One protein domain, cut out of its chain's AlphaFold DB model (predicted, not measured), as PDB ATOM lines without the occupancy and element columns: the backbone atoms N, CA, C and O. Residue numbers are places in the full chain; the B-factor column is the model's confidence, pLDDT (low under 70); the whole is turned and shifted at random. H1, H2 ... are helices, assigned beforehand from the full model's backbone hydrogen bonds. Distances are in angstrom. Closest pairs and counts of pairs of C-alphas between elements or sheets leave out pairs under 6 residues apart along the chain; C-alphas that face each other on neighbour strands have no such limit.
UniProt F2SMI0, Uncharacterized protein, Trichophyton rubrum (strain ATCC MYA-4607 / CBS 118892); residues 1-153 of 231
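This is residues 1 to 153 of the 231 residues of an uncharacterized protein of Trichophyton rubrum (strain ATCC MYA-4607 / CBS 118892) (UniProt F2SMI0). One long helix, H8, runs through most of the length of this elongated model; H6 crosses it at a slant, and H7 folds back beside H6 and the beginning of H8. H1 and H3 cross each other and pack on the later part of H8, short H2 sits by both, and H5 makes a corner with H6. The printed part has 153 residues with eight named helices, H1 to H8 in order, and no named strand, in the class all helix. It is compact, with a radius of gyration of the C-alphas of 16.2 A, and spans 51 by 33 by 30 A.

Find C-alpha 2 at (31.077, 37.126, 70.264); from there H1 runs through residues 2 to 17, 22.7 A long. Next come H2, residues 26 to 29, and H3, residues 32 to 47, 23.0 A long. H4 is residues 49 to 52 and H5 residues 58 to 67. Look for H6 at residues 69 to 87, 27.3 A long, and H7 at residues 101 to 113, 18.7 A long. H8, residues 118 to 149, measures 46.2 A and ends at C-alpha 149, (48.586, 51.160, 59.545).

Begin at H6, the hub, which touches five helices. It touches H8 at a steep tilt of 50 degrees, the same way, closest at the C-alphas of Val 77 and Asp 133, 5.3 A apart. H6 and H7 form a helical hairpin, closest at the C-alphas of Ser 76 and Thr 104, 6.0 A apart. H7 and H8 form another, at a shallow tilt of 32 degrees, only just short of steep; their closest C-alphas, of Ile 112 and Gly 118, are 4.2 A apart. H5 and H6 touch only at the corner, with the C-alphas of Ile 65 and Leu 71 closest, 5.0 A apart. Farther along H8, its residues 132 to 142 touch H3, with the C-alphas of Ala 34 and Leu 139 closest, 4.1 A apart. H8 touches H1 with residues 139 to 147 alone, closest at the C-alphas of Ala 10 and Cys 143, 6.2 A apart. H2 touches H1 and H3; its closest C-alphas are Pro 26 to Ala 14, 5.3 A, and Glu 27 to Arg 35, 5.7 A. H4 touches no helix but is near H3 and H5. Every backbone O i to N i+4 pair is within hydrogen-bond range in H1, H3, H6, H7 and H8; in H5 3 of 6 are, and H2 and H4 are too short for such a pair.

The two farthest C-alphas, of Tyr 115 and Tyr 151, are 52.2 A apart. The printed part has no cut. Look at residues 88 to 100 for the long link, H6 to H7. Confidence is under 70 at residues 89 to 99 and 150 to 153.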
ATOM      1  N   MET A   1      30.108  32.347  70.417       71.00
ATOM      2  CA  MET A   1      30.211  33.479  71.373       71.00
ATOM      3  C   MET A   1      30.927  34.675  70.725       71.00
ATOM      4  O   MET A   1      31.926  34.426  70.059       71.00
ATOM      5  N   PRO A   2      30.480  35.939  70.908       75.19
ATOM      6  CA  PRO A   2      31.077  37.126  70.264       75.19
ATOM      7  C   PRO A   2      32.573  37.321  70.544       75.19
ATOM      8  O   PRO A   2      33.348  37.569  69.627       75.19
ATOM      9  N   LEU A   3      33.003  37.110  71.792       86.19
ATOM     10  CA  LEU A   3      34.415  37.240  72.171       86.19
ATOM     11  C   LEU A   3      35.318  36.211  71.471       86.19
ATOM     12  O   LEU A   3      36.470  36.515  71.187       86.19
ATOM     13  N   LYS A   4      34.795  35.027  71.113       87.62
ATOM     14  CA  LYS A   4      35.541  34.047  70.303       87.62
ATOM     15  C   LYS A   4      35.859  34.608  68.920       87.62
ATOM     16  O   LYS A   4      36.989  34.491  68.466       87.62
ATOM     17  N   GLN A   5      34.874  35.231  68.271       86.06
ATOM     18  CA  GLN A   5      35.067  35.837  66.950       86.06
ATOM     19  C   GLN A   5      36.037  37.017  67.012       86.06
ATOM     20  O   GLN A   5      36.922  37.120  66.168       86.06
ATOM     21  N   LEU A   6      35.936  37.844  68.060       88.88
ATOM     22  CA  LEU A   6      36.906  38.906  68.315       88.88
ATOM     23  C   LEU A   6      38.335  38.358  68.418       88.88
ATOM     24  O   LEU A   6      39.234  38.911  67.799       88.88
ATOM     25  N   ILE A   7      38.549  37.271  69.161       93.44
ATOM     26  CA  ILE A   7      39.892  36.703  69.341       93.44
ATOM     27  C   ILE A   7      40.420  36.030  68.080       93.44
ATOM     28  O   ILE A   7      41.604  36.169  67.792       93.44
ATOM     29  N   ILE A   8      39.569  35.371  67.291       91.12
ATOM     30  CA  ILE A   8      39.962  34.856  65.971       91.12
ATOM     31  C   ILE A   8      40.457  36.008  65.090       91.12
ATOM     32  O   ILE A   8      41.549  35.934  64.534       91.12
ATOM     33  N   HIS A   9      39.695  37.101  65.026       90.94
ATOM     34  CA  HIS A   9      40.055  38.273  64.235       90.94
ATOM     35  C   HIS A   9      41.318  38.976  64.755       90.94
ATOM     36  O   HIS A   9      42.210  39.301  63.980       90.94
ATOM     37  N   ALA A  10      41.437  39.168  66.071       93.19
ATOM     38  CA  ALA A  10      42.631  39.747  66.684       93.19
ATOM     39  C   ALA A  10      43.876  38.879  66.433       93.19
ATOM     40  O   ALA A  10      44.949  39.412  66.168       93.19
ATOM     41  N   THR A  11      43.729  37.551  66.461       94.31
ATOM     42  CA  THR A  11      44.819  36.614  66.154       94.31
ATOM     43  C   THR A  11      45.236  36.716  64.689       94.31
ATOM     44  O   THR A  11      46.429  36.749  64.408       94.31
ATOM     45  N   ASP A  12      44.286  36.809  63.753       92.31
ATOM     46  CA  ASP A  12      44.584  37.002  62.327       92.31
ATOM     47  C   ASP A  12      45.323  38.327  62.073       92.31
ATOM     48  O   ASP A  12      46.347  38.339  61.391       92.31
ATOM     49  N   ILE A  13      44.877  39.423  62.696       90.25
ATOM     50  CA  ILE A  13      45.562  40.722  62.620       90.25
ATOM     51  C   ILE A  13      46.982  40.632  63.179       90.25
ATOM     52  O   ILE A  13      47.923  41.051  62.506       90.25
ATOM     53  N   ALA A  14      47.148  40.054  64.372       91.88
ATOM     54  CA  ALA A  14      48.458  39.873  64.991       91.88
ATOM     55  C   ALA A  14      49.393  39.029  64.109       91.88
ATOM     56  O   ALA A  14      50.545  39.388  63.893       91.88
ATOM     57  N   SER A  15      48.883  37.944  63.524       90.06
ATOM     58  CA  SER A  15      49.671  37.047  62.664       90.06
ATOM     59  C   SER A  15      50.209  37.746  61.414       90.06
ATOM     60  O   SER A  15      51.265  37.380  60.908       90.06
ATOM     61  N   ARG A  16      49.484  38.746  60.898       88.75
ATOM     62  CA  ARG A  16      49.882  39.518  59.708       88.75
ATOM     63  C   ARG A  16      50.791  40.696  60.040       88.75
ATOM     64  O   ARG A  16      51.532  41.151  59.168       88.75
ATOM     65  N   SER A  17      50.707  41.214  61.263       88.75
ATOM     66  CA  SER A  17      51.478  42.373  61.701       88.75
ATOM     67  C   SER A  17      52.819  41.993  62.325       88.75
ATOM     68  O   SER A  17      53.753  42.792  62.279       88.75
ATOM     69  N   LEU A  18      52.952  40.783  62.867       87.81
ATOM     70  CA  LEU A  18      54.194  40.299  63.457       87.81
ATOM     71  C   LEU A  18      55.162  39.735  62.397       87.81
ATOM     72  O   LEU A  18      54.740  39.179  61.382       87.81
ATOM     73  N   PRO A  19      56.484  39.843  62.616       84.81
ATOM     74  CA  PRO A  19      57.474  39.064  61.884       84.81
ATOM     75  C   PRO A  19      57.314  37.565  62.131       84.81
ATOM     76  O   PRO A  19      56.943  37.156  63.229       84.81
ATOM     77  N   ASP A  20      57.711  36.753  61.150       84.31
ATOM     78  CA  ASP A  20      57.536  35.293  61.139       84.31
ATOM     79  C   ASP A  20      58.054  34.595  62.414       84.31
ATOM     80  O   ASP A  20      57.455  33.631  62.883       84.31
ATOM     81  N   TYR A  21      59.128  35.113  63.022       82.81
ATOM     82  CA  TYR A  21      59.725  34.554  64.241       82.81
ATOM     83  C   TYR A  21      58.947  34.856  65.536       82.81
ATOM     84  O   TYR A  21      59.299  34.309  66.576       82.81
ATOM     85  N   LEU A  22      57.925  35.719  65.491       83.75
ATOM     86  CA  LEU A  22      57.058  36.072  66.628       83.75
ATOM     87  C   LEU A  22      55.605  35.629  66.434       83.75
ATOM     88  O   LEU A  22      54.770  35.882  67.296       83.75
ATOM     89  N   VAL A  23      55.279  34.960  65.324       81.44
ATOM     90  CA  VAL A  23      53.901  34.526  65.026       81.44
ATOM     91  C   VAL A  23      53.375  33.523  66.068       81.44
ATOM     92  O   VAL A  23      52.165  33.416  66.262       81.44
ATOM     93  N   SER A  24      54.264  32.824  66.786       86.25
ATOM     94  CA  SER A  24      53.915  31.964  67.927       86.25
ATOM     95  C   SER A  24      53.300  32.721  69.106       86.25
ATOM     96  O   SER A  24      52.496  32.140  69.841       86.25
ATOM     97  N   ASP A  25      53.627  34.008  69.246       90.62
ATOM     98  CA  ASP A  25      53.322  34.852  70.403       90.62
ATOM     99  C   ASP A  25      52.479  36.072  69.972       90.62
ATOM    100  O   ASP A  25      52.923  37.224  70.062       90.62
ATOM    101  N   PRO A  26      51.244  35.851  69.469       92.50
ATOM    102  CA  PRO A  26      50.402  36.895  68.880       92.50
ATOM    103  C   PRO A  26      50.051  38.028  69.851       92.50
ATOM    104  O   PRO A  26      49.729  39.134  69.423       92.50
ATOM    105  N   GLU A  27      50.144  37.805  71.163       94.06
ATOM    106  CA  GLU A  27      49.956  38.851  72.163       94.06
ATOM    107  C   GLU A  27      50.994  39.982  72.064       94.06
ATOM    108  O   GLU A  27      50.731  41.079  72.558       94.06
ATOM    109  N   LEU A  28      52.153  39.745  71.431       92.38
ATOM    110  CA  LEU A  28      53.192  40.757  71.210       92.38
ATOM    111  C   LEU A  28      52.777  41.846  70.218       92.38
ATOM    112  O   LEU A  28      53.410  42.898  70.189       92.38
ATOM    113  N   ALA A  29      51.713  41.623  69.443       92.38
ATOM    114  CA  ALA A  29      51.145  42.652  68.579       92.38
ATOM    115  C   ALA A  29      50.423  43.753  69.373       92.38
ATOM    116  O   ALA A  29      50.155  44.826  68.837       92.38
ATOM    117  N   PHE A  30      50.105  43.496  70.645       93.69
ATOM    118  CA  PHE A  30      49.320  44.381  71.495       93.69
ATOM    119  C   PHE A  30      50.138  44.878  72.688       93.69
ATOM    120  O   PHE A  30      51.127  44.271  73.103       93.69
ATOM    121  N   HIS A  31      49.689  45.965  73.315       91.94
ATOM    122  CA  HIS A  31      50.353  46.521  74.498       91.94
ATOM    123  C   HIS A  31      49.379  46.957  75.596       91.94
ATOM    124  O   HIS A  31      48.196  47.206  75.364       91.94
ATOM    125  N   GLY A  32      49.895  47.066  76.824       95.00
ATOM    126  CA  GLY A  32      49.127  47.491  77.993       95.00
ATOM    127  C   GLY A  32      47.896  46.616  78.241       95.00
ATOM    128  O   GLY A  32      47.952  45.389  78.176       95.00
ATOM    129  N   GLU A  33      46.764  47.257  78.508       94.56
ATOM    130  CA  GLU A  33      45.494  46.576  78.783       94.56
ATOM    131  C   GLU A  33      44.974  45.735  77.610       94.56
ATOM    132  O   GLU A  33      44.356  44.699  77.841       94.56
ATOM    133  N   ALA A  34      45.260  46.123  76.362       93.62
ATOM    134  CA  ALA A  34      44.862  45.344  75.191       93.62
ATOM    135  C   ALA A  34      45.541  43.967  75.172       93.62
ATOM    136  O   ALA A  34      44.882  42.953  74.945       93.62
ATOM    137  N   ARG A  35      46.841  43.921  75.495       96.12
ATOM    138  CA  ARG A  35      47.602  42.668  75.608       96.12
ATOM    139  C   ARG A  35      47.069  41.778  76.726       96.12
ATOM    140  O   ARG A  35      46.916  40.571  76.532       96.12
ATOM    141  N   ASN A  36      46.750  42.374  77.875       94.50
ATOM    142  CA  ASN A  36      46.171  41.648  79.005       94.50
ATOM    143  C   ASN A  36      44.808  41.048  78.638       94.50
ATOM    144  O   ASN A  36      44.570  39.871  78.901       94.50
ATOM    145  N   ALA A  37      43.941  41.825  77.978       96.75
ATOM    146  CA  ALA A  37      42.650  41.341  77.499       96.75
ATOM    147  C   ALA A  37      42.809  40.218  76.472       96.75
ATOM    148  O   ALA A  37      42.155  39.187  76.603       96.75
ATOM    149  N   PHE A  38      43.697  40.379  75.486       97.31
ATOM    150  CA  PHE A  38      43.961  39.349  74.482       97.31
ATOM    151  C   PHE A  38      44.409  38.039  75.133       97.31
ATOM    152  O   PHE A  38      43.824  36.991  74.870       97.31
ATOM    153  N   THR A  39      45.394  38.107  76.031       96.62
ATOM    154  CA  THR A  39      45.957  36.929  76.704       96.62
ATOM    155  C   THR A  39      44.904  36.218  77.554       96.62
ATOM    156  O   THR A  39      44.751  35.004  77.454       96.62
ATOM    157  N   TRP A  40      44.126  36.971  78.337       96.50
ATOM    158  CA  TRP A  40      43.071  36.418  79.191       96.50
ATOM    159  C   TRP A  40      41.907  35.813  78.394       96.50
ATOM    160  O   TRP A  40      41.414  34.733  78.713       96.50
ATOM    161  N   LEU A  41      41.455  36.487  77.334       95.56
ATOM    162  CA  LEU A  41      40.385  35.970  76.483       95.56
ATOM    163  C   LEU A  41      40.838  34.718  75.725       95.56
ATOM    164  O   LEU A  41      40.084  33.747  75.639       95.56
ATOM    165  N   ARG A  42      42.067  34.731  75.192       95.00
ATOM    166  CA  ARG A  42      42.659  33.587  74.495       95.00
ATOM    167  C   ARG A  42      42.798  32.393  75.431       95.00
ATOM    168  O   ARG A  42      42.401  31.309  75.022       95.00
ATOM    169  N   SER A  43      43.260  32.586  76.671       95.44
ATOM    170  CA  SER A  43      43.382  31.481  77.630       95.44
ATOM    171  C   SER A  43      42.033  30.808  77.881       95.44
ATOM    172  O   SER A  43      41.928  29.600  77.728       95.44
ATOM    173  N   ILE A  44      40.966  31.577  78.127       93.56
ATOM    174  CA  ILE A  44      39.631  30.994  78.344       93.56
ATOM    175  C   ILE A  44      39.128  30.255  77.102       93.56
ATOM    176  O   ILE A  44      38.589  29.162  77.219       93.56
ATOM    177  N   ILE A  45      39.284  30.823  75.904       90.31
ATOM    178  CA  ILE A  45      38.812  30.172  74.670       90.31
ATOM    179  C   ILE A  45      39.584  28.878  74.385       90.31
ATOM    180  O   ILE A  45      39.002  27.933  73.851       90.31
ATOM    181  N   THR A  46      40.875  28.844  74.718       92.19
ATOM    182  CA  THR A  46      41.720  27.655  74.587       92.19
ATOM    183  C   THR A  46      41.361  26.588  75.620       92.19
ATOM    184  O   THR A  46      41.300  25.416  75.255       92.19
ATOM    185  N   ASP A  47      41.078  26.982  76.861       93.62
ATOM    186  CA  ASP A  47      40.740  26.062  77.951       93.62
ATOM    187  C   ASP A  47      39.301  25.520  77.843       93.62
ATOM    188  O   ASP A  47      39.015  24.413  78.292       93.62
ATOM    189  N   GLU A  48      38.394  26.275  77.210       91.88
ATOM    190  CA  GLU A  48      36.953  25.983  77.146       91.88
ATOM    191  C   GLU A  48      36.417  25.886  75.696       91.88
ATOM    192  O   GLU A  48      35.460  26.587  75.323       91.88
ATOM    193  N   PRO A  49      37.001  25.032  74.827       88.44
ATOM    194  CA  PRO A  49      36.691  25.018  73.398       88.44
ATOM    195  C   PRO A  49      35.253  24.566  73.107       88.44
ATOM    196  O   PRO A  49      34.568  25.184  72.282       88.44
ATOM    197  N   ASP A  50      34.771  23.535  73.806       85.94
ATOM    198  CA  ASP A  50      33.424  22.977  73.633       85.94
ATOM    199  C   ASP A  50      32.337  23.936  74.111       85.94
ATOM    200  O   ASP A  50      31.337  24.160  73.419       85.94
ATOM    201  N   TRP A  51      32.566  24.569  75.263       87.44
ATOM    202  CA  TRP A  51      31.656  25.568  75.809       87.44
ATOM    203  C   TRP A  51      31.552  26.784  74.879       87.44
ATOM    204  O   TRP A  51      30.451  27.242  74.566       87.44
ATOM    205  N   CYS A  52      32.677  27.246  74.324       84.81
ATOM    206  CA  CYS A  52      32.700  28.347  73.361       84.81
ATOM    207  C   CYS A  52      31.993  28.025  72.028       84.81
ATOM    208  O   CYS A  52      31.551  28.951  71.331       84.81
ATOM    209  N   MET A  53      31.908  26.742  71.656       83.56
ATOM    210  CA  MET A  53      31.117  26.242  70.520       83.56
ATOM    211  C   MET A  53      29.649  25.998  70.870       83.56
ATOM    212  O   MET A  53      28.857  25.716  69.974       83.56
ATOM    213  N   THR A  54      29.263  26.153  72.140       82.75
ATOM    214  CA  THR A  54      27.919  25.847  72.644       82.75
ATOM    215  C   THR A  54      27.480  24.416  72.310       82.75
ATOM    216  O   THR A  54      26.303  24.160  72.071       82.75
ATOM    217  N   ASN A  55      28.433  23.478  72.282       79.81
ATOM    218  CA  ASN A  55      28.153  22.075  72.004       79.81
ATOM    219  C   ASN A  55      27.417  21.441  73.196       79.81
ATOM    220  O   ASN A  55      27.899  21.484  74.327       79.81
ATOM    221  N   GLY A  56      26.265  20.815  72.940       79.19
ATOM    222  CA  GLY A  56      25.508  20.051  73.935       79.19
ATOM    223  C   GLY A  56      24.173  20.679  74.342       79.19
ATOM    224  O   GLY A  56      23.593  21.497  73.632       79.19
ATOM    225  N   CYS A  57      23.643  20.241  75.486       88.81
ATOM    226  CA  CYS A  57      22.363  20.726  76.004       88.81
ATOM    227  C   CYS A  57      22.476  22.204  76.436       88.81
ATOM    228  O   CYS A  57      23.352  22.513  77.250       88.81
ATOM    229  N   PRO A  58      21.570  23.104  75.999       85.19
ATOM    230  CA  PRO A  58      21.598  24.517  76.390       85.19
ATOM    231  C   PRO A  58      21.609  24.741  77.906       85.19
ATOM    232  O   PRO A  58      22.302  25.629  78.393       85.19
ATOM    233  N   ALA A  59      20.897  23.906  78.671       88.12
ATOM    234  CA  ALA A  59      20.904  23.987  80.129       88.12
ATOM    235  C   ALA A  59      22.286  23.659  80.714       88.12
ATOM    236  O   ALA A  59      22.749  24.358  81.608       88.12
ATOM    237  N   CYS A  60      22.977  22.645  80.182       88.38
ATOM    238  CA  CYS A  60      24.333  22.299  80.610       88.38
ATOM    239  C   CYS A  60      25.333  23.410  80.272       88.38
ATOM    240  O   CYS A  60      26.164  23.743  81.108       88.38
ATOM    241  N   VAL A  61      25.219  24.024  79.089       87.19
ATOM    242  CA  VAL A  61      26.070  25.157  78.680       87.19
ATOM    243  C   VAL A  61      25.884  26.356  79.616       87.19
ATOM    244  O   VAL A  61      26.865  26.992  80.001       87.19
ATOM    245  N   VAL A  62      24.642  26.655  80.011       89.06
ATOM    246  CA  VAL A  62      24.345  27.734  80.966       89.06
ATOM    247  C   VAL A  62      24.824  27.380  82.375       89.06
ATOM    248  O   VAL A  62      25.405  28.226  83.045       89.06
ATOM    249  N   LEU A  63      24.631  26.140  82.829       91.19
ATOM    250  CA  LEU A  63      25.097  25.695  84.146       91.19
ATOM    251  C   LEU A  63      26.624  25.711  84.258       91.19
ATOM    252  O   LEU A  63      27.144  26.082  85.307       91.19
ATOM    253  N   HIS A  64      27.336  25.392  83.172       92.62
ATOM    254  CA  HIS A  64      28.802  25.407  83.130       92.62
ATOM    255  C   HIS A  64      29.392  26.770  83.497       92.62
ATOM    256  O   HIS A  64      30.467  26.838  84.082       92.62
ATOM    257  N   ILE A  65      28.659  27.860  83.244       92.81
ATOM    258  CA  ILE A  65      29.065  29.224  83.617       92.81
ATOM    259  C   ILE A  65      29.391  29.317  85.111       92.81
ATOM    260  O   ILE A  65      30.307  30.034  85.496       92.81
ATOM    261  N   PHE A  66      28.673  28.569  85.950       94.44
ATOM    262  CA  PHE A  66      28.808  28.593  87.404       94.44
ATOM    263  C   PHE A  66      29.904  27.664  87.935       94.44
ATOM    264  O   PHE A  66      30.017  27.508  89.148       94.44
ATOM    265  N   HIS A  67      30.719  27.050  87.072       93.75
ATOM    266  CA  HIS A  67      31.836  26.212  87.512       93.75
ATOM    267  C   HIS A  67      33.053  27.022  87.978       93.75
ATOM    268  O   HIS A  67      33.852  26.510  88.763       93.75
ATOM    269  N   SER A  68      33.223  28.267  87.519       94.75
ATOM    270  CA  SER A  68      34.385  29.082  87.883       94.75
ATOM    271  C   SER A  68      34.146  30.589  87.736       94.75
ATOM    272  O   SER A  68      33.299  31.040  86.964       94.75
ATOM    273  N   GLU A  69      34.938  31.392  88.458       95.25
ATOM    274  CA  GLU A  69      34.927  32.859  88.329       95.25
ATOM    275  C   GLU A  69      35.163  33.355  86.906       95.25
ATOM    276  O   GLU A  69      34.379  34.192  86.444       95.25
ATOM    277  N   PRO A  70      36.178  32.854  86.175       94.88
ATOM    278  CA  PRO A  70      36.469  33.371  84.848       94.88
ATOM    279  C   PRO A  70      35.312  33.153  83.873       94.88
ATOM    280  O   PRO A  70      35.101  34.003  83.011       94.88
ATOM    281  N   LEU A  71      34.531  32.077  84.042       94.12
ATOM    282  CA  LEU A  71      33.352  31.781  83.228       94.12
ATOM    283  C   LEU A  71      32.184  32.733  83.519       94.12
ATOM    284  O   LEU A  71      31.571  33.265  82.592       94.12
ATOM    285  N   ILE A  72      31.917  33.041  84.791       95.12
ATOM    286  CA  ILE A  72      30.939  34.079  85.164       95.12
ATOM    287  C   ILE A  72      31.383  35.434  84.598       95.12
ATOM    288  O   ILE A  72      30.594  36.171  83.992       95.12
ATOM    289  N   ARG A  73      32.671  35.761  84.751       94.88
ATOM    290  CA  ARG A  73      33.237  37.033  84.303       94.88
ATOM    291  C   ARG A  73      33.211  37.178  82.785       94.88
ATOM    292  O   ARG A  73      32.782  38.225  82.310       94.88
ATOM    293  N   ILE A  74      33.630  36.174  82.010       93.06
ATOM    294  CA  ILE A  74      33.673  36.263  80.538       93.06
ATOM    295  C   ILE A  74      32.281  36.426  79.937       93.06
ATOM    296  O   ILE A  74      32.105  37.167  78.975       93.06
ATOM    297  N   VAL A  75      31.277  35.807  80.548       92.31
ATOM    298  CA  VAL A  75      29.869  35.977  80.198       92.31
ATOM    299  C   VAL A  75      29.414  37.418  80.452       92.31
ATOM    300  O   VAL A  75      28.837  38.041  79.556       92.31
ATOM    301  N   SER A  76      29.742  37.986  81.618       92.62
ATOM    302  CA  SER A  76      29.488  39.405  81.911       92.62
ATOM    303  C   SER A  76      30.177  40.331  80.896       92.62
ATOM    304  O   SER A  76      29.539  41.213  80.318       92.62
ATOM    305  N   VAL A  77      31.460  40.090  80.600       93.06
ATOM    306  CA  VAL A  77      32.238  40.853  79.608       93.06
ATOM    307  C   VAL A  77      31.611  40.747  78.217       93.06
ATOM    308  O   VAL A  77      31.430  41.766  77.554       93.06
ATOM    309  N   ALA A  78      31.217  39.547  77.785       90.00
ATOM    310  CA  ALA A  78      30.604  39.323  76.478       90.00
ATOM    311  C   ALA A  78      29.321  40.142  76.312       90.00
ATOM    312  O   ALA A  78      29.107  40.731  75.251       90.00
ATOM    313  N   CYS A  79      28.502  40.235  77.365       88.88
ATOM    314  CA  CYS A  79      27.294  41.053  77.340       88.88
ATOM    315  C   CYS A  79      27.611  42.536  77.119       88.88
ATOM    316  O   CYS A  79      26.992  43.191  76.278       88.88
ATOM    317  N   ARG A  80      28.596  43.059  77.856       89.25
ATOM    318  CA  ARG A  80      28.990  44.474  77.802       89.25
ATOM    319  C   ARG A  80      29.622  44.846  76.467       89.25
ATOM    320  O   ARG A  80      29.200  45.822  75.848       89.25
ATOM    321  N   VAL A  81      30.578  44.040  76.005       87.31
ATOM    322  CA  VAL A  81      31.281  44.254  74.734       87.31
ATOM    323  C   VAL A  81      30.303  44.154  73.570       87.31
ATOM    324  O   VAL A  81      30.328  45.012  72.693       87.31
ATOM    325  N   SER A  82      29.385  43.182  73.586       83.38
ATOM    326  CA  SER A  82      28.356  43.070  72.549       83.38
ATOM    327  C   SER A  82      27.442  44.296  72.510       83.38
ATOM    328  O   SER A  82      27.122  44.773  71.427       83.38
ATOM    329  N   ASN A  83      27.031  44.829  73.666       82.50
ATOM    330  CA  ASN A  83      26.221  46.047  73.718       82.50
ATOM    331  C   ASN A  83      27.000  47.274  73.209       82.50
ATOM    332  O   ASN A  83      26.442  48.094  72.483       82.50
ATOM    333  N   TRP A  84      28.286  47.387  73.553       84.75
ATOM    334  CA  TRP A  84      29.153  48.455  73.055       84.75
ATOM    335  C   TRP A  84      29.353  48.370  71.536       84.75
ATOM    336  O   TRP A  84      29.093  49.360  70.860       84.75
ATOM    337  N   MET A  85      29.719  47.203  70.993       78.06
ATOM    338  CA  MET A  85      29.919  46.992  69.549       78.06
ATOM    339  C   MET A  85      28.677  47.363  68.733       78.06
ATOM    340  O   MET A  85      28.799  48.035  67.709       78.06
ATOM    341  N   SER A  86      27.486  46.989  69.216       73.75
ATOM    342  CA  SER A  86      26.215  47.382  68.599       73.75
ATOM    343  C   SER A  86      25.966  48.894  68.650       73.75
ATOM    344  O   SER A  86      25.343  49.435  67.745       73.75
ATOM    345  N   HIS A  87      26.435  49.586  69.694       74.81
ATOM    346  CA  HIS A  87      26.253  51.031  69.851       74.81
ATOM    347  C   HIS A  87      27.196  51.851  68.962       74.81
ATOM    348  O   HIS A  87      26.777  52.857  68.399       74.81
ATOM    349  N   VAL A  88      28.454  51.423  68.814       72.69
ATOM    350  CA  VAL A  88      29.465  52.143  68.017       72.69
ATOM    351  C   VAL A  88      29.443  51.803  66.522       72.69
ATOM    352  O   VAL A  88      30.299  52.273  65.781       72.69
ATOM    353  N   GLY A  89      28.487  50.990  66.059       65.50
ATOM    354  CA  GLY A  89      28.328  50.678  64.634       65.50
ATOM    355  C   GLY A  89      29.469  49.849  64.034       65.50
ATOM    356  O   GLY A  89      29.621  49.812  62.820       65.50
ATOM    357  N   LEU A  90      30.261  49.159  64.864       65.19
ATOM    358  CA  LEU A  90      31.357  48.279  64.422       65.19
ATOM    359  C   LEU A  90      30.870  46.919  63.890       65.19
ATOM    360  O   LEU A  90      31.662  46.002  63.680       65.19
ATOM    361  N   MET A  91      29.560  46.771  63.721       58.72
ATOM    362  CA  MET A  91      28.902  45.587  63.192       58.72
ATOM    363  C   MET A  91      28.015  46.027  62.032       58.72
ATOM    364  O   MET A  91      27.278  47.008  62.154       58.72
ATOM    365  N   GLU A  92      28.073  45.291  60.925       53.34
ATOM    366  CA  GLU A  92      27.170  45.492  59.792       53.34
ATOM    367  C   GLU A  92      25.701  45.493  60.265       53.34
ATOM    368  O   GLU A  92      25.344  44.697  61.139       53.34
ATOM    369  N   PRO A  93      24.800  46.311  59.687       49.41
ATOM    370  CA  PRO A  93      23.376  46.319  60.048       49.41
ATOM    371  C   PRO A  93      22.689  44.948  59.911       49.41
ATOM    372  O   PRO A  93      21.662  44.703  60.551       49.41
ATOM    373  N   SER A  94      23.260  44.061  59.087       49.50
ATOM    374  CA  SER A  94      22.866  42.658  58.898       49.50
ATOM    375  C   SER A  94      23.415  41.710  59.979       49.50
ATOM    376  O   SER A  94      22.846  40.645  60.205       49.50
ATOM    377  N   MET A  95      24.468  42.111  60.696       49.47
ATOM    378  CA  MET A  95      25.095  41.409  61.817       49.47
ATOM    379  C   MET A  95      24.689  42.046  63.151       49.47
ATOM    380  O   MET A  95      25.522  42.475  63.948       49.47
ATOM    381  N   LYS A  96      23.386  42.104  63.441       53.91
ATOM    382  CA  LYS A  96      22.938  42.457  64.794       53.91
ATOM    383  C   LYS A  96      23.299  41.317  65.741       53.91
ATOM    384  O   LYS A  96      22.565  40.335  65.840       53.91
ATOM    385  N   LEU A  97      24.416  41.445  66.461       52.56
ATOM    386  CA  LEU A  97      24.618  40.639  67.661       52.56
ATOM    387  C   LEU A  97      23.420  40.883  68.593       52.56
ATOM    388  O   LEU A  97      23.028  42.041  68.788       52.56
ATOM    389  N   PRO A  98      22.800  39.827  69.144       60.47
ATOM    390  CA  PRO A  98      21.657  40.003  70.023       60.47
ATOM    391  C   PRO A  98      22.072  40.857  71.225       60.47
ATOM    392  O   PRO A  98      23.163  40.705  71.771       60.47
ATOM    393  N   ASN A  99      21.212  41.791  71.631       65.38
ATOM    394  CA  ASN A  99      21.473  42.591  72.820       65.38
ATOM    395  C   ASN A  99      21.437  41.670  74.046       65.38
ATOM    396  O   ASN A  99      20.376  41.184  74.431       65.38
ATOM    397  N   PHE A 100      22.591  41.446  74.666       73.75
ATOM    398  CA  PHE A 100      22.729  40.552  75.814       73.75
ATOM    399  C   PHE A 100      22.485  41.237  77.173       73.75
ATOM    400  O   PHE A 100      22.715  40.623  78.210       73.75
ATOM    401  N   ASN A 101      21.970  42.474  77.227       71.62
ATOM    402  CA  ASN A 101      21.675  43.149  78.502       71.62
ATOM    403  C   ASN A 101      20.678  42.369  79.373       71.62
ATOM    404  O   ASN A 101      20.808  42.364  80.600       71.62
ATOM    405  N   PHE A 102      19.708  41.678  78.760       76.75
ATOM    406  CA  PHE A 102      18.788  40.801  79.498       76.75
ATOM    407  C   PHE A 102      19.541  39.659  80.200       76.75
ATOM    408  O   PHE A 102      19.155  39.205  81.282       76.75
ATOM    409  N   TRP A 103      20.641  39.209  79.596       82.12
ATOM    410  CA  TRP A 103      21.451  38.118  80.101       82.12
ATOM    411  C   TRP A 103      22.321  38.570  81.273       82.12
ATOM    412  O   TRP A 103      22.380  37.855  82.267       82.12
ATOM    413  N   THR A 104      22.852  39.798  81.255       87.25
ATOM    414  CA  THR A 104      23.543  40.396  82.414       87.25
ATOM    415  C   THR A 104      22.664  40.403  83.666       87.25
ATOM    416  O   THR A 104      23.115  40.023  84.744       87.25
ATOM    417  N   GLN A 105      21.394  40.808  83.544       88.69
ATOM    418  CA  GLN A 105      20.469  40.827  84.685       88.69
ATOM    419  C   GLN A 105      20.142  39.418  85.186       88.69
ATOM    420  O   GLN A 105      20.042  39.193  86.393       88.69
ATOM    421  N   SER A 106      19.968  38.474  84.262       90.38
ATOM    422  CA  SER A 106      19.676  37.078  84.591       90.38
ATOM    423  C   SER A 106      20.868  36.411  85.282       90.38
ATOM    424  O   SER A 106      20.691  35.763  86.310       90.38
ATOM    425  N   LEU A 107      22.081  36.653  84.778       91.38
ATOM    426  CA  LEU A 107      23.339  36.220  85.374       91.38
ATOM    427  C   LEU A 107      23.501  36.783  86.787       91.38
ATOM    428  O   LEU A 107      23.733  36.019  87.715       91.38
ATOM    429  N   ALA A 108      23.308  38.095  86.963       93.94
ATOM    430  CA  ALA A 108      23.400  38.739  88.269       93.94
ATOM    431  C   ALA A 108      22.462  38.077  89.283       93.94
ATOM    432  O   ALA A 108      22.889  37.686  90.364       93.94
ATOM    433  N   LYS A 109      21.185  37.893  88.920       93.81
ATOM    434  CA  LYS A 109      20.203  37.227  89.787       93.81
ATOM    435  C   LYS A 109      20.616  35.797  90.122       93.81
ATOM    436  O   LYS A 109      20.470  35.392  91.268       93.81
ATOM    437  N   ALA A 110      21.107  35.043  89.146       94.12
ATOM    438  CA  ALA A 110      21.520  33.666  89.360       94.12
ATOM    439  C   ALA A 110      22.744  33.573  90.286       94.12
ATOM    440  O   ALA A 110      22.707  32.797  91.230       94.12
ATOM    441  N   VAL A 111      23.767  34.417  90.104       94.12
ATOM    442  CA  VAL A 111      24.954  34.458  90.981       94.12
ATOM    443  C   VAL A 111      24.590  34.930  92.393       94.12
ATOM    444  O   VAL A 111      25.017  34.326  93.370       94.12
ATOM    445  N   ILE A 112      23.776  35.983  92.518       96.44
ATOM    446  CA  ILE A 112      23.382  36.552  93.819       96.44
ATOM    447  C   ILE A 112      22.570  35.555  94.652       96.44
ATOM    448  O   ILE A 112      22.741  35.510  95.869       96.44
ATOM    449  N   ASN A 113      21.681  34.790  94.012       94.31
ATOM    450  CA  ASN A 113      20.826  33.812  94.688       94.31
ATOM    451  C   ASN A 113      21.493  32.441  94.864       94.31
ATOM    452  O   ASN A 113      20.912  31.564  95.502       94.31
ATOM    453  N   ASP A 114      22.678  32.235  94.291       94.81
ATOM    454  CA  ASP A 114      23.427  30.998  94.453       94.81
ATOM    455  C   ASP A 114      24.033  30.908  95.862       94.81
ATOM    456  O   ASP A 114      24.581  31.881  96.386       94.81
ATOM    457  N   TYR A 115      23.927  29.730  96.481       93.62
ATOM    458  CA  TYR A 115      24.392  29.494  97.852       93.62
ATOM    459  C   TYR A 115      25.919  29.583  97.993       93.62
ATOM    460  O   TYR A 115      26.414  29.952  99.058       93.62
ATOM    461  N   PHE A 116      26.663  29.225  96.946       94.25
ATOM    462  CA  PHE A 116      28.121  29.232  96.942       94.25
ATOM    463  C   PHE A 116      28.685  30.608  96.563       94.25
ATOM    464  O   PHE A 116      29.591  31.093  97.239       94.25
ATOM    465  N   TRP A 117      28.151  31.249  95.518       94.88
ATOM    466  CA  TRP A 117      28.665  32.535  95.027       94.88
ATOM    467  C   TRP A 117      28.149  33.733  95.837       94.88
ATOM    468  O   TRP A 117      28.913  34.439  96.498       94.88
ATOM    469  N   GLY A 118      26.840  33.974  95.800       93.50
ATOM    470  CA  GLY A 118      26.184  35.040  96.545       93.50
ATOM    471  C   GLY A 118      26.509  36.474  96.096       93.50
ATOM    472  O   GLY A 118      27.226  36.754  95.131       93.50
ATOM    473  N   TYR A 119      25.943  37.432  96.835       93.81
ATOM    474  CA  TYR A 119      25.972  38.858  96.490       93.81
ATOM    475  C   TYR A 119      27.374  39.482  96.463       93.81
ATOM    476  O   TYR A 119      27.719  40.170  95.504       93.81
ATOM    477  N   ASN A 120      28.184  39.267  97.505       90.50
ATOM    478  CA  ASN A 120      29.500  39.915  97.618       90.50
ATOM    479  C   ASN A 120      30.421  39.512  96.464       90.50
ATOM    480  O   ASN A 120      31.120  40.351  95.899       90.50
ATOM    481  N   TYR A 121      30.353  38.240  96.081       92.56
ATOM    482  CA  TYR A 121      31.104  37.704  94.964       92.56
ATOM    483  C   TYR A 121      30.666  38.303  93.624       92.56
ATOM    484  O   TYR A 121      31.507  38.628  92.785       92.56
ATOM    485  N   TRP A 122      29.354  38.489  93.425       93.62
ATOM    486  CA  TRP A 122      28.844  39.155  92.228       93.62
ATOM    487  C   TRP A 122      29.406  40.569  92.083       93.62
ATOM    488  O   TRP A 122      29.843  40.916  90.993       93.62
ATOM    489  N   ILE A 123      29.433  41.371  93.155       92.50
ATOM    490  CA  ILE A 123      29.963  42.745  93.103       92.50
ATOM    491  C   ILE A 123      31.429  42.747  92.661       92.50
ATOM    492  O   ILE A 123      31.787  43.433  91.708       92.50
ATOM    493  N   GLU A 124      32.250  41.913  93.291       92.12
ATOM    494  CA  GLU A 124      33.676  41.808  92.981       92.12
ATOM    495  C   GLU A 124      33.921  41.325  91.538       92.12
ATOM    496  O   GLU A 124      34.728  41.886  90.796       92.12
ATOM    497  N   THR A 125      33.181  40.301  91.109       91.62
ATOM    498  CA  THR A 125      33.250  39.754  89.744       91.62
ATOM    499  C   THR A 125      32.766  40.768  88.712       91.62
ATOM    500  O   THR A 125      33.341  40.891  87.627       91.62
ATOM    501  N   TYR A 126      31.721  41.526  89.042       91.19
ATOM    502  CA  TYR A 126      31.171  42.554  88.177       91.19
ATOM    503  C   TYR A 126      32.172  43.695  87.976       91.19
ATOM    504  O   TYR A 126      32.422  44.056  86.826       91.19
ATOM    505  N   ASP A 127      32.824  44.186  89.032       91.38
ATOM    506  CA  ASP A 127      33.861  45.222  88.925       91.38
ATOM    507  C   ASP A 127      35.030  44.759  88.044       91.38
ATOM    508  O   ASP A 127      35.460  45.471  87.130       91.38
ATOM    509  N   ARG A 128      35.478  43.507  88.214       93.31
ATOM    510  CA  ARG A 128      36.480  42.905  87.318       93.31
ATOM    511  C   ARG A 128      35.995  42.804  85.874       93.31
ATOM    512  O   ARG A 128      36.779  43.007  84.947       93.31
ATOM    513  N   SER A 129      34.712  42.512  85.662       92.38
ATOM    514  CA  SER A 129      34.128  42.471  84.319       92.38
ATOM    515  C   SER A 129      34.072  43.854  83.662       92.38
ATOM    516  O   SER A 129      34.244  43.944  82.450       92.38
ATOM    517  N   VAL A 130      33.901  44.933  84.437       92.75
ATOM    518  CA  VAL A 130      33.956  46.315  83.929       92.75
ATOM    519  C   VAL A 130      35.364  46.645  83.439       92.75
ATOM    520  O   VAL A 130      35.524  47.119  82.316       92.75
ATOM    521  N   TYR A 131      36.386  46.349  84.245       93.69
ATOM    522  CA  TYR A 131      37.781  46.558  83.847       93.69
ATOM    523  C   TYR A 131      38.146  45.757  82.587       93.69
ATOM    524  O   TYR A 131      38.758  46.283  81.652       93.69
ATOM    525  N   MET A 132      37.726  44.492  82.529       95.00
ATOM    526  CA  MET A 132      38.014  43.620  81.393       95.00
ATOM    527  C   MET A 132      37.265  44.039  80.119       95.00
ATOM    528  O   MET A 132      37.818  43.948  79.027       95.00
ATOM    529  N   ASP A 133      36.039  44.554  80.236       93.00
ATOM    530  CA  ASP A 133      35.303  45.184  79.131       93.00
ATOM    531  C   ASP A 133      36.086  46.375  78.556       93.00
ATOM    532  O   ASP A 133      36.362  46.398  77.358       93.00
ATOM    533  N   LEU A 134      36.549  47.309  79.395       93.38
ATOM    534  CA  LEU A 134      37.375  48.443  78.947       93.38
ATOM    535  C   LEU A 134      38.679  47.989  78.272       93.38
ATOM    536  O   LEU A 134      39.036  48.495  77.206       93.38
ATOM    537  N   SER A 135      39.344  46.987  78.844       94.69
ATOM    538  CA  SER A 135      40.565  46.399  78.283       94.69
ATOM    539  C   SER A 135      40.304  45.722  76.926       94.69
ATOM    540  O   SER A 135      41.084  45.866  75.987       94.69
ATOM    541  N   THR A 136      39.157  45.050  76.779       95.06
ATOM    542  CA  THR A 136      38.724  44.425  75.518       95.06
ATOM    543  C   THR A 136      38.420  45.471  74.446       95.06
ATOM    544  O   THR A 136      38.729  45.267  73.275       95.06
ATOM    545  N   ARG A 137      37.869  46.631  74.819       92.88
ATOM    546  CA  ARG A 137      37.683  47.745  73.876       92.88
ATOM    547  C   ARG A 137      39.022  48.293  73.390       92.88
ATOM    548  O   ARG A 137      39.170  48.518  72.194       92.88
ATOM    549  N   LYS A 138      40.017  48.441  74.276       92.94
ATOM    550  CA  LYS A 138      41.391  48.817  73.885       92.94
ATOM    551  C   LYS A 138      42.003  47.814  72.904       92.94
ATOM    552  O   LYS A 138      42.633  48.232  71.940       92.94
ATOM    553  N   LEU A 139      41.760  46.514  73.099       94.81
ATOM    554  CA  LEU A 139      42.149  45.481  72.133       94.81
ATOM    555  C   LEU A 139      41.500  45.697  70.759       94.81
ATOM    556  O   LEU A 139      42.189  45.632  69.744       94.81
ATOM    557  N   VAL A 140      40.198  45.993  70.712       91.12
ATOM    558  CA  VAL A 140      39.494  46.293  69.453       91.12
ATOM    559  C   VAL A 140      40.081  47.530  68.766       91.12
ATOM    560  O   VAL A 140      40.299  47.498  67.559       91.12
ATOM    561  N   TYR A 141      40.384  48.593  69.518       89.88
ATOM    562  CA  TYR A 141      41.022  49.790  68.964       89.88
ATOM    563  C   TYR A 141      42.403  49.487  68.373       89.88
ATOM    564  O   TYR A 141      42.635  49.825  67.218       89.88
ATOM    565  N   GLN A 142      43.269  48.770  69.096       91.56
ATOM    566  CA  GLN A 142      44.585  48.384  68.568       91.56
ATOM    567  C   GLN A 142      44.473  47.477  67.337       91.56
ATOM    568  O   GLN A 142      45.279  47.590  66.420       91.56
ATOM    569  N   CYS A 143      43.450  46.617  67.252       89.75
ATOM    570  CA  CYS A 143      43.187  45.856  66.028       89.75
ATOM    571  C   CYS A 143      42.931  46.778  64.823       89.75
ATOM    572  O   CYS A 143      43.436  46.504  63.736       89.75
ATOM    573  N   PHE A 144      42.173  47.866  64.996       87.75
ATOM    574  CA  PHE A 144      41.968  48.845  63.925       87.75
ATOM    575  C   PHE A 144      43.237  49.623  63.601       87.75
ATOM    576  O   PHE A 144      43.569  49.735  62.429       87.75
ATOM    577  N   GLU A 145      43.978  50.080  64.610       87.94
ATOM    578  CA  GLU A 145      45.247  50.787  64.407       87.94
ATOM    579  C   GLU A 145      46.234  49.946  63.591       87.94
ATOM    580  O   GLU A 145      46.783  50.427  62.605       87.94
ATOM    581  N   ILE A 146      46.405  48.669  63.943       86.00
ATOM    582  CA  ILE A 146      47.296  47.744  63.228       86.00
ATOM    583  C   ILE A 146      46.809  47.510  61.792       86.00
ATOM    584  O   ILE A 146      47.609  47.519  60.855       86.00
ATOM    585  N   ARG A 147      45.500  47.295  61.607       84.31
ATOM    586  CA  ARG A 147      44.908  47.064  60.281       84.31
ATOM    587  C   ARG A 147      45.083  48.279  59.372       84.31
ATOM    588  O   ARG A 147      45.469  48.112  58.218       84.31
ATOM    589  N   ASP A 148      44.784  49.469  59.880       82.75
ATOM    590  CA  ASP A 148      44.784  50.712  59.111       82.75
ATOM    591  C   ASP A 148      46.218  51.203  58.842       82.75
ATOM    592  O   ASP A 148      46.481  51.809  57.803       82.75
ATOM    593  N   ALA A 149      47.166  50.887  59.733       78.69
ATOM    594  CA  ALA A 149      48.586  51.160  59.545       78.69
ATOM    595  C   ALA A 149      49.194  50.367  58.373       78.69
ATOM    596  O   ALA A 149      50.039  50.888  57.658       78.69
ATOM    597  N   GLY A 150      48.775  49.123  58.127       67.75
ATOM    598  CA  GLY A 150      49.201  48.364  56.943       67.75
ATOM    599  C   GLY A 150      50.682  47.943  56.895       67.75
ATOM    600  O   GLY A 150      51.114  47.405  55.876       67.75
ATOM    601  N   TYR A 151      51.472  48.139  57.960       61.22
ATOM    602  CA  TYR A 151      52.863  47.666  58.055       61.22
ATOM    603  C   TYR A 151      53.062  46.617  59.154       61.22
ATOM    604  O   TYR A 151      52.391  46.625  60.186       61.22
ATOM    605  N   LYS A 152      54.047  45.733  58.930       63.84
ATOM    606  CA  LYS A 152      54.600  44.847  59.959       63.84
ATOM    607  C   LYS A 152      55.112  45.709  61.118       63.84
ATOM    608  O   LYS A 152      55.874  46.648  60.881       63.84
ATOM    609  N   ILE A 153      54.701  45.404  62.346       63.75
ATOM    610  CA  ILE A 153      55.181  46.081  63.552       63.75
ATOM    611  C   ILE A 153      56.714  45.948  63.549       63.75
ATOM    612  O   ILE A 153      57.221  44.833  63.393       63.75
TER     613      ILE A 153